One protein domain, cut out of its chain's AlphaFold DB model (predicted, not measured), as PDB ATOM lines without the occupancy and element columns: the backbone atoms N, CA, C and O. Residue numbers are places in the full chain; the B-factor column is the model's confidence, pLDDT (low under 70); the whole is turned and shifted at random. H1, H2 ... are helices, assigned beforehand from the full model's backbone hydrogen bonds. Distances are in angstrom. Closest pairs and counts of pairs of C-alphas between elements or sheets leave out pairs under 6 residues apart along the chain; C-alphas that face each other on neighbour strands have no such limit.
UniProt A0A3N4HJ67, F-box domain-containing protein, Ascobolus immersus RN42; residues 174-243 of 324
ATOM      1  N   LEU A 174     168.897 184.120 106.489       94.38
ATOM      2  CA  LEU A 174     168.575 183.812 107.887       94.38
ATOM      3  C   LEU A 174     168.265 185.083 108.687       94.38
ATOM      4  O   LEU A 174     167.334 185.094 109.482       94.38
ATOM      5  N   GLU A 175     169.005 186.160 108.449       94.75
ATOM      6  CA  GLU A 175     168.855 187.449 109.122       94.75
ATOM      7  C   GLU A 175     167.454 188.034 108.915       94.75
ATOM      8  O   GLU A 175     166.840 188.504 109.871       94.75
ATOM      9  N   MET A 176     166.914 187.934 107.697       90.19
ATOM     10  CA  MET A 176     165.564 188.410 107.374       90.19
ATOM     11  C   MET A 176     164.504 187.567 108.080       90.19
ATOM     12  O   MET A 176     163.547 188.105 108.635       90.19
ATOM     13  N   ARG A 177     164.697 186.243 108.139       94.69
ATOM     14  CA  ARG A 177     163.799 185.356 108.894       94.69
ATOM     15  C   ARG A 177     163.844 185.651 110.393       94.69
ATOM     16  O   ARG A 177     162.797 185.706 111.029       94.69
ATOM     17  N   LEU A 178     165.034 185.876 110.954       94.94
ATOM     18  CA  LEU A 178     165.201 186.235 112.363       94.94
ATOM     19  C   LEU A 178     164.560 187.590 112.691       94.94
ATOM     20  O   LEU A 178     163.959 187.703 113.757       94.94
ATOM     21  N   GLU A 179     164.627 188.578 111.791       90.12
ATOM     22  CA  GLU A 179     163.913 189.853 111.956       90.12
ATOM     23  C   GLU A 179     162.394 189.625 111.969       90.12
ATOM     24  O   GLU A 179     161.706 190.157 112.837       90.12
ATOM     25  N   VAL A 180     161.851 188.765 111.096       89.06
ATOM     26  CA  VAL A 180     160.427 188.373 111.145       89.06
ATOM     27  C   VAL A 180     160.086 187.711 112.484       89.06
ATOM     28  O   VAL A 180     159.101 188.076 113.121       89.06
ATOM     29  N   TYR A 181     160.912 186.789 112.980       94.75
ATOM     30  CA  TYR A 181     160.665 186.134 114.270       94.75
ATOM     31  C   TYR A 181     160.769 187.086 115.464       94.75
ATOM     32  O   TYR A 181     160.044 186.921 116.447       94.75
ATOM     33  N   ASP A 182     161.624 188.110 115.404       94.69
ATOM     34  CA  ASP A 182     161.742 189.098 116.486       94.69
ATOM     35  C   ASP A 182     160.434 189.866 116.731       94.69
ATOM     36  O   ASP A 182     160.222 190.453 117.790       94.69
ATOM     37  N   ASN A 183     159.494 189.749 115.796       85.75
ATOM     38  CA  ASN A 183     158.192 190.395 115.823       85.75
ATOM     39  C   ASN A 183     157.047 189.546 116.281       85.75
ATOM     40  O   ASN A 183     156.005 190.073 116.659       85.75
ATOM     41  N   CYS A 184     157.263 188.247 116.280       89.94
ATOM     42  CA  CYS A 184     156.290 187.334 116.802       89.94
ATOM     43  C   CYS A 184     156.211 187.502 118.324       89.94
ATOM     44  O   CYS A 184     157.228 187.658 119.015       89.94
ATOM     45  N   SER A 185     155.002 187.455 118.866       92.44
ATOM     46  CA  SER A 185     154.740 187.198 120.270       92.44
ATOM     47  C   SER A 185     155.385 185.871 120.677       92.44
ATOM     48  O   SER A 185     155.737 185.023 119.854       92.44
ATOM     49  N   LEU A 186     155.557 185.654 121.979       94.50
ATOM     50  CA  LEU A 186     156.157 184.407 122.451       94.50
ATOM     51  C   LEU A 186     155.306 183.181 122.083       94.50
ATOM     52  O   LEU A 186     155.851 182.103 121.843       94.50
ATOM     53  N   LEU A 187     153.981 183.353 122.030       93.00
ATOM     54  CA  LEU A 187     153.065 182.312 121.590       93.00
ATOM     55  C   LEU A 187     153.227 182.035 120.097       93.00
ATOM     56  O   LEU A 187     153.371 180.879 119.717       93.00
ATOM     57  N   GLU A 188     153.264 183.078 119.271       91.88
ATOM     58  CA  GLU A 188     153.470 182.947 117.827       91.88
ATOM     59  C   GLU A 188     154.811 182.279 117.519       91.88
ATOM     60  O   GLU A 188     154.849 181.328 116.745       91.88
ATOM     61  N   LEU A 189     155.897 182.686 118.191       95.25
ATOM     62  CA  LEU A 189     157.196 182.015 118.097       95.25
ATOM     63  C   LEU A 189     157.078 180.528 118.417       95.25
ATOM     64  O   LEU A 189     157.575 179.689 117.670       95.25
ATOM     65  N   TYR A 190     156.412 180.187 119.521       94.75
ATOM     66  CA  TYR A 190     156.223 178.795 119.900       94.75
ATOM     67  C   TYR A 190     155.406 178.030 118.852       94.75
ATOM     68  O   TYR A 190     155.820 176.948 118.443       94.75
ATOM     69  N   THR A 191     154.307 178.590 118.351       90.19
ATOM     70  CA  THR A 191     153.505 177.995 117.273       90.19
ATOM     71  C   THR A 191     154.335 177.795 116.004       90.19
ATOM     72  O   THR A 191     154.320 176.704 115.433       90.19
ATOM     73  N   LEU A 192     155.145 178.785 115.615       91.38
ATOM     74  CA  LEU A 192     156.050 178.704 114.469       91.38
ATOM     75  C   LEU A 192     157.064 177.566 114.613       91.38
ATOM     76  O   LEU A 192     157.343 176.882 113.630       91.38
ATOM     77  N   THR A 193     157.554 177.272 115.823       94.38
ATOM     78  CA  THR A 193     158.456 176.120 116.028       94.38
ATOM     79  C   THR A 193     157.818 174.766 115.693       94.38
ATOM     80  O   THR A 193     158.546 173.798 115.488       94.38
ATOM     81  N   HIS A 194     156.487 174.676 115.582       86.19
ATOM     82  CA  HIS A 194     155.776 173.455 115.181       86.19
ATOM     83  C   HIS A 194     155.479 173.371 113.683       86.19
ATOM     84  O   HIS A 194     154.820 172.422 113.268       86.19
ATOM     85  N   THR A 195     155.915 174.332 112.867       82.31
ATOM     86  CA  THR A 195     155.620 174.338 111.421       82.31
ATOM     87  C   THR A 195     156.580 173.429 110.655       82.31
ATOM     88  O   THR A 195     156.151 172.416 110.104       82.31
ATOM     89  N   CYS A 196     157.886 173.720 110.687       87.31
ATOM     90  CA  CYS A 196     158.916 172.921 110.027       87.31
ATOM     91  C   CYS A 196     160.249 172.899 110.799       87.31
ATOM     92  O   CYS A 196     160.493 173.683 111.720       87.31
ATOM     93  N   ARG A 197     161.146 171.988 110.393       89.88
ATOM     94  CA  ARG A 197     162.466 171.787 111.015       89.88
ATOM     95  C   ARG A 197     163.350 173.033 110.957       89.88
ATOM     96  O   ARG A 197     164.012 173.326 111.947       89.88
ATOM     97  N   THR A 198     163.368 173.740 109.830       92.75
ATOM     98  CA  THR A 198     164.222 174.922 109.639       92.75
ATOM     99  C   THR A 198     163.799 176.061 110.563       92.75
ATOM    100  O   THR A 198     164.623 176.580 111.308       92.75
ATOM    101  N   ILE A 199     162.499 176.371 110.617       94.12
ATOM    102  CA  ILE A 199     161.949 177.397 111.517       94.12
ATOM    103  C   ILE A 199     162.212 177.017 112.979       94.12
ATOM    104  O   ILE A 199     162.657 177.847 113.774       94.12
ATOM    105  N   TYR A 200     162.016 175.741 113.329       96.12
ATOM    106  CA  TYR A 200     162.365 175.228 114.650       96.12
ATOM    107  C   TYR A 200     163.836 175.501 114.998       96.12
ATOM    108  O   TYR A 200     164.122 175.980 116.098       96.12
ATOM    109  N   THR A 201     164.779 175.197 114.101       96.75
ATOM    110  CA  THR A 201     166.208 175.406 114.368       96.75
ATOM    111  C   THR A 201     166.585 176.878 114.409       96.75
ATOM    112  O   THR A 201     167.351 177.259 115.291       96.75
ATOM    113  N   ASP A 202     166.038 177.705 113.522       97.25
ATOM    114  CA  ASP A 202     166.351 179.132 113.455       97.25
ATOM    115  C   ASP A 202     165.928 179.840 114.750       97.25
ATOM    116  O   ASP A 202     166.748 180.485 115.410       97.25
ATOM    117  N   ILE A 203     164.677 179.628 115.184       97.44
ATOM    118  CA  ILE A 203     164.142 180.212 116.422       97.44
ATOM    119  C   ILE A 203     164.927 179.713 117.642       97.44
ATOM    120  O   ILE A 203     165.357 180.509 118.475       97.44
ATOM    121  N   ASN A 204     165.145 178.397 117.763       97.31
ATOM    122  CA  ASN A 204     165.734 177.815 118.975       97.31
ATOM    123  C   ASN A 204     167.266 177.937 119.064       97.31
ATOM    124  O   ASN A 204     167.826 177.746 120.149       97.31
ATOM    125  N   ASN A 205     167.957 178.267 117.967       96.88
ATOM    126  CA  ASN A 205     169.378 178.629 117.992       96.88
ATOM    127  C   ASN A 205     169.601 180.119 118.284       96.88
ATOM    128  O   ASN A 205     170.657 180.490 118.810       96.88
ATOM    129  N   CYS A 206     168.612 180.974 118.020       97.44
ATOM    130  CA  CYS A 206     168.690 182.396 118.316       97.44
ATOM    131  C   CYS A 206     168.399 182.679 119.803       97.44
ATOM    132  O   CYS A 206     167.256 182.800 120.249       97.44
ATOM    133  N   LYS A 207     169.462 182.800 120.610       96.75
ATOM    134  CA  LYS A 207     169.350 182.989 122.070       96.75
ATOM    135  C   LYS A 207     168.555 184.233 122.471       96.75
ATOM    136  O   LYS A 207     167.957 184.207 123.542       96.75
ATOM    137  N   SER A 208     168.587 185.311 121.686       97.44
ATOM    138  CA  SER A 208     167.821 186.529 121.982       97.44
ATOM    139  C   SER A 208     166.320 186.252 121.941       97.44
ATOM    140  O   SER A 208     165.645 186.572 122.916       97.44
ATOM    141  N   LEU A 209     165.826 185.564 120.904       97.25
ATOM    142  CA  LEU A 209     164.411 185.204 120.760       97.25
ATOM    143  C   LEU A 209     163.921 184.349 121.929       97.25
ATOM    144  O   LEU A 209     162.937 184.687 122.581       97.25
ATOM    145  N   VAL A 210     164.643 183.277 122.267       97.06
ATOM    146  CA  VAL A 210     164.223 182.381 123.357       97.06
ATOM    147  C   VAL A 210     164.288 183.076 124.726       97.06
ATOM    148  O   VAL A 210     163.425 182.866 125.579       97.06
ATOM    149  N   LYS A 211     165.280 183.952 124.947       97.00
ATOM    150  CA  LYS A 211     165.416 184.732 126.190       97.00
ATOM    151  C   LYS A 211     164.319 185.779 126.393       97.00
ATOM    152  O   LYS A 211     164.227 186.303 127.501       97.00
ATOM    153  N   ARG A 212     163.491 186.074 125.382       96.06
ATOM    154  CA  ARG A 212     162.312 186.947 125.537       96.06
ATOM    155  C   ARG A 212     161.260 186.342 126.467       96.06
ATOM    156  O   ARG A 212     160.503 187.097 127.072       96.06
ATOM    157  N   SER A 213     161.237 185.015 126.628       94.62
ATOM    158  CA  SER A 213     160.424 184.372 127.665       94.62
ATOM    159  C   SER A 213     160.857 184.853 129.048       94.62
ATOM    160  O   SER A 213     161.997 184.643 129.473       94.62
ATOM    161  N   LYS A 214     159.922 185.431 129.803       95.44
ATOM    162  CA  LYS A 214     160.136 185.825 131.202       95.44
ATOM    163  C   LYS A 214     160.479 184.614 132.068       95.44
ATOM    164  O   LYS A 214     161.200 184.736 133.060       95.44
ATOM    165  N   GLY A 215     159.999 183.432 131.681       93.38
ATOM    166  CA  GLY A 215     160.319 182.171 132.333       93.38
ATOM    167  C   GLY A 215     161.706 181.603 132.017       93.38
ATOM    168  O   GLY A 215     162.137 180.684 132.714       93.38
ATOM    169  N   TYR A 216     162.451 182.148 131.044       95.56
ATOM    170  CA  TYR A 216     163.742 181.604 130.601       95.56
ATOM    171  C   TYR A 216     164.735 181.405 131.754       95.56
ATOM    172  O   TYR A 216     165.228 180.299 131.985       95.56
ATOM    173  N   SER A 217     165.017 182.463 132.518       95.81
ATOM    174  CA  SER A 217     166.014 182.426 133.598       95.81
ATOM    175  C   SER A 217     165.663 181.403 134.679       95.81
ATOM    176  O   SER A 217     166.543 180.697 135.178       95.81
ATOM    177  N   TYR A 218     164.378 181.292 135.024       94.56
ATOM    178  CA  TYR A 218     163.893 180.310 135.992       94.56
ATOM    179  C   TYR A 218     163.982 178.887 135.426       94.56
ATOM    180  O   TYR A 218     164.509 177.981 136.080       94.56
ATOM    181  N   PHE A 219     163.547 178.700 134.177       93.88
ATOM    182  CA  PHE A 219     163.604 177.425 133.476       93.88
ATOM    183  C   PHE A 219     165.037 176.887 133.408       93.88
ATOM    184  O   PHE A 219     165.260 175.734 133.764       93.88
ATOM    185  N   ILE A 220     166.026 177.709 133.036       94.00
ATOM    186  CA  ILE A 220     167.442 177.302 132.997       94.00
ATOM    187  C   ILE A 220     167.930 176.849 134.373       94.00
ATOM    188  O   ILE A 220     168.542 175.784 134.479       94.00
ATOM    189  N   LYS A 221     167.652 177.626 135.429       94.25
ATOM    190  CA  LYS A 221     168.056 177.283 136.803       94.25
ATOM    191  C   LYS A 221     167.498 175.920 137.223       94.25
ATOM    192  O   LYS A 221     168.237 175.111 137.774       94.25
ATOM    193  N   LYS A 222     166.232 175.632 136.903       91.12
ATOM    194  CA  LYS A 222     165.577 174.357 137.240       91.12
ATOM    195  C   LYS A 222     166.003 173.199 136.329       91.12
ATOM    196  O   LYS A 222     166.131 172.066 136.792       91.12
ATOM    197  N   ALA A 223     166.229 173.464 135.044       87.50
ATOM    198  CA  ALA A 223     166.586 172.459 134.044       87.50
ATOM    199  C   ALA A 223     168.034 171.968 134.178       87.50
ATOM    200  O   ALA A 223     168.298 170.810 133.851       87.50
ATOM    201  N   ARG A 224     168.954 172.801 134.694       81.06
ATOM    202  CA  ARG A 224     170.357 172.418 134.957       81.06
ATOM    203  C   ARG A 224     170.480 171.129 135.769       81.06
ATOM    204  O   ARG A 224     171.355 170.324 135.488       81.06
ATOM    205  N   ASN A 225     169.552 170.887 136.690       80.00
ATOM    206  CA  ASN A 225     169.588 169.710 137.559       80.00
ATOM    207  C   ASN A 225     168.973 168.450 136.920       80.00
ATOM    208  O   ASN A 225     169.045 167.375 137.505       80.00
ATOM    209  N   LYS A 226     168.324 168.566 135.751       82.44
ATOM    210  CA  LYS A 226     167.507 167.486 135.164       82.44
ATOM    211  C   LYS A 226     167.906 167.072 133.747       82.44
ATOM    212  O   LYS A 226     167.513 165.994 133.305       82.44
ATOM    213  N   ARG A 227     168.663 167.890 133.012       77.38
ATOM    214  CA  ARG A 227     169.037 167.583 131.623       77.38
ATOM    215  C   ARG A 227     170.214 166.614 131.571       77.38
ATOM    216  O   ARG A 227     171.361 167.028 131.664       77.38
ATOM    217  N   LYS A 228     169.909 165.325 131.409       78.19
ATOM    218  CA  LYS A 228     170.917 164.270 131.204       78.19
ATOM    219  C   LYS A 228     171.274 164.044 129.734       78.19
ATOM    220  O   LYS A 228     172.322 163.474 129.467       78.19
ATOM    221  N   GLN A 229     170.424 164.469 128.797       87.56
ATOM    222  CA  GLN A 229     170.635 164.231 127.368       87.56
ATOM    223  C   GLN A 229     170.570 165.531 126.551       87.56
ATOM    224  O   GLN A 229     169.708 166.376 126.825       87.56
ATOM    225  N   PRO A 230     171.480 165.707 125.573       90.19
ATOM    226  CA  PRO A 230     171.437 166.822 124.635       90.19
ATOM    227  C   PRO A 230     170.228 166.697 123.701       90.19
ATOM    228  O   PRO A 230     169.712 165.607 123.461       90.19
ATOM    229  N   HIS A 231     169.767 167.826 123.169       91.19
ATOM    230  CA  HIS A 231     168.681 167.835 122.196       91.19
ATOM    231  C   HIS A 231     169.165 167.235 120.859       91.19
ATOM    232  O   HIS A 231     170.248 167.608 120.413       91.19
ATOM    233  N   PRO A 232     168.387 166.375 120.173       91.69
ATOM    234  CA  PRO A 232     168.849 165.687 118.960       91.69
ATOM    235  C   PRO A 232     169.133 166.623 117.775       91.69
ATOM    236  O   PRO A 232     169.885 166.270 116.876       91.69
ATOM    237  N   MET A 233     168.519 167.811 117.757       93.25
ATOM    238  CA  MET A 233     168.582 168.745 116.621       93.25
ATOM    239  C   MET A 233     169.243 170.089 116.935       93.25
ATOM    240  O   MET A 233     169.403 170.903 116.032       93.25
ATOM    241  N   LEU A 234     169.570 170.360 118.200       94.81
ATOM    242  CA  LEU A 234     170.124 171.651 118.613       94.81
ATOM    243  C   LEU A 234     171.505 171.435 119.241       94.81
ATOM    244  O   LEU A 234     171.734 170.381 119.836       94.81
ATOM    245  N   PRO A 235     172.412 172.425 119.173       95.31
ATOM    246  CA  PRO A 235     173.674 172.385 119.902       95.31
ATOM    247  C   PRO A 235     173.464 172.046 121.384       95.31
ATOM    248  O   PRO A 235     172.477 172.461 121.989       95.31
ATOM    249  N   ALA A 236     174.424 171.356 122.006       92.44
ATOM    250  CA  ALA A 236     174.300 170.884 123.393       92.44
ATOM    251  C   ALA A 236     174.031 172.003 124.426       92.44
ATOM    252  O   ALA A 236     173.487 171.744 125.498       92.44
ATOM    253  N   SER A 237     174.389 173.251 124.105       91.31
ATOM    254  CA  SER A 237     174.148 174.424 124.957       91.31
ATOM    255  C   SER A 237     172.813 175.135 124.698       91.31
ATOM    256  O   SER A 237     172.448 176.038 125.457       91.31
ATOM    257  N   SER A 238     172.084 174.754 123.647       94.00
ATOM    258  CA  SER A 238     170.823 175.383 123.266       94.00
ATOM    259  C   SER A 238     169.677 174.921 124.161       94.00
ATOM    260  O   SER A 238     169.617 173.795 124.665       94.00
ATOM    261  N   VAL A 239     168.738 175.830 124.394       94.69
ATOM    262  CA  VAL A 239     167.570 175.592 125.237       94.69
ATOM    263  C   VAL A 239     166.364 175.936 124.386       94.69
ATOM    264  O   VAL A 239     166.175 177.116 124.124       94.69
ATOM    265  N   PRO A 240     165.573 174.947 123.941       96.25
ATOM    266  CA  PRO A 240     164.428 175.251 123.106       96.25
ATOM    267  C   PRO A 240     163.354 176.003 123.892       96.25
ATOM    268  O   PRO A 240     163.164 175.765 125.092       96.25
ATOM    269  N   LEU A 241     162.637 176.878 123.194       96.38
ATOM    270  CA  LEU A 241     161.386 177.463 123.638       96.38
ATOM    271  C   LEU A 241     160.365 176.336 123.842       96.38
ATOM    272  O   LEU A 241     160.169 175.482 122.981       96.38
ATOM    273  N   THR A 242     159.745 176.294 125.017       95.56
ATOM    274  CA  THR A 242     158.784 175.246 125.390       95.56
ATOM    275  C   THR A 242     157.666 175.840 126.233       95.56
ATOM    276  O   THR A 242     157.894 176.811 126.952       95.56
ATOM    277  N   LEU A 243     156.488 175.210 126.254       94.69
ATOM    278  CA  LEU A 243     155.396 175.635 127.145       94.69
ATOM    279  C   LEU A 243     155.793 175.590 128.626       94.69
ATOM    280  O   LEU A 243     155.442 176.491 129.375       94.69
TER     281      LEU A 243
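What this domain is: This is residues 174 to 243 of the 324 residues of the protein "F-box domain-containing protein" of Ascobolus immersus RN42 (UniProt A0A3N4HJ67). Four short helices, H1 to H4, cluster at one end, with H5 set off toward the other end. A long tail with no named element, residues 224 to 243, swings out beyond H5 and folds back to the middle, making a wide loop. The printed part has 70 residues with five named helices, in the order H1 H2 H3 H4 H5, and no named strand; its class is all helix. It is compact, with a radius of gyration of the C-alphas of 11.9 A and spans of 35 by 25 by 18 A.

How they stand to each other: H1, residues 174 to 182, is close to but not clearly touching H2, residues 186 to 192; the closest C-alphas, of Tyr 181 and Leu 189, are 6.6 A apart. H3, residues 197 to 205, is the hub, touching three helices. It touches H1, closest at the C-alphas of Tyr 181 and Ile 203, 7.2 A, and only just about perpendicular at 72 degrees. H2 and H3 form a helical hairpin and only just touch, with 3 pairs of C-alphas within 8 A, closest at Leu 192 and Ile 199, 6.7 A; they run opposite ways at a shallow tilt of 29 degrees. H3 and H4, residues 207 to 211, only just touch, with 3 such pairs, and only at the corner; the C-alphas of Asn 204 and Val 210 are closest, at 6.5 A. H5, residues 216 to 223, is close to but not clearly touching H4, closest at the C-alphas of Val 210 and Tyr 216, 7.3 A, and is apart from H1, H2 and H3. In H1 to H5 every O i to N i+4 pair is within hydrogen-bond range.

Where its parts are: H1 begins at C-alpha 174 (168.575, 183.812, 107.887) and is 12.2 A long. H2 is 9.8 A, H3 12.0 A and H4 6.0 A long. H5 is 10.2 A long and ends at C-alpha 223 (166.586, 172.459, 134.044).

The domain as a whole: The two C-alphas farthest apart, of Met 176 and Asn 225, are 35.7 A apart. The four links between helices are tight. Residues 224 to 229 stand free. The printed part has no cut, and no printed residue is under 70 in pLDDT.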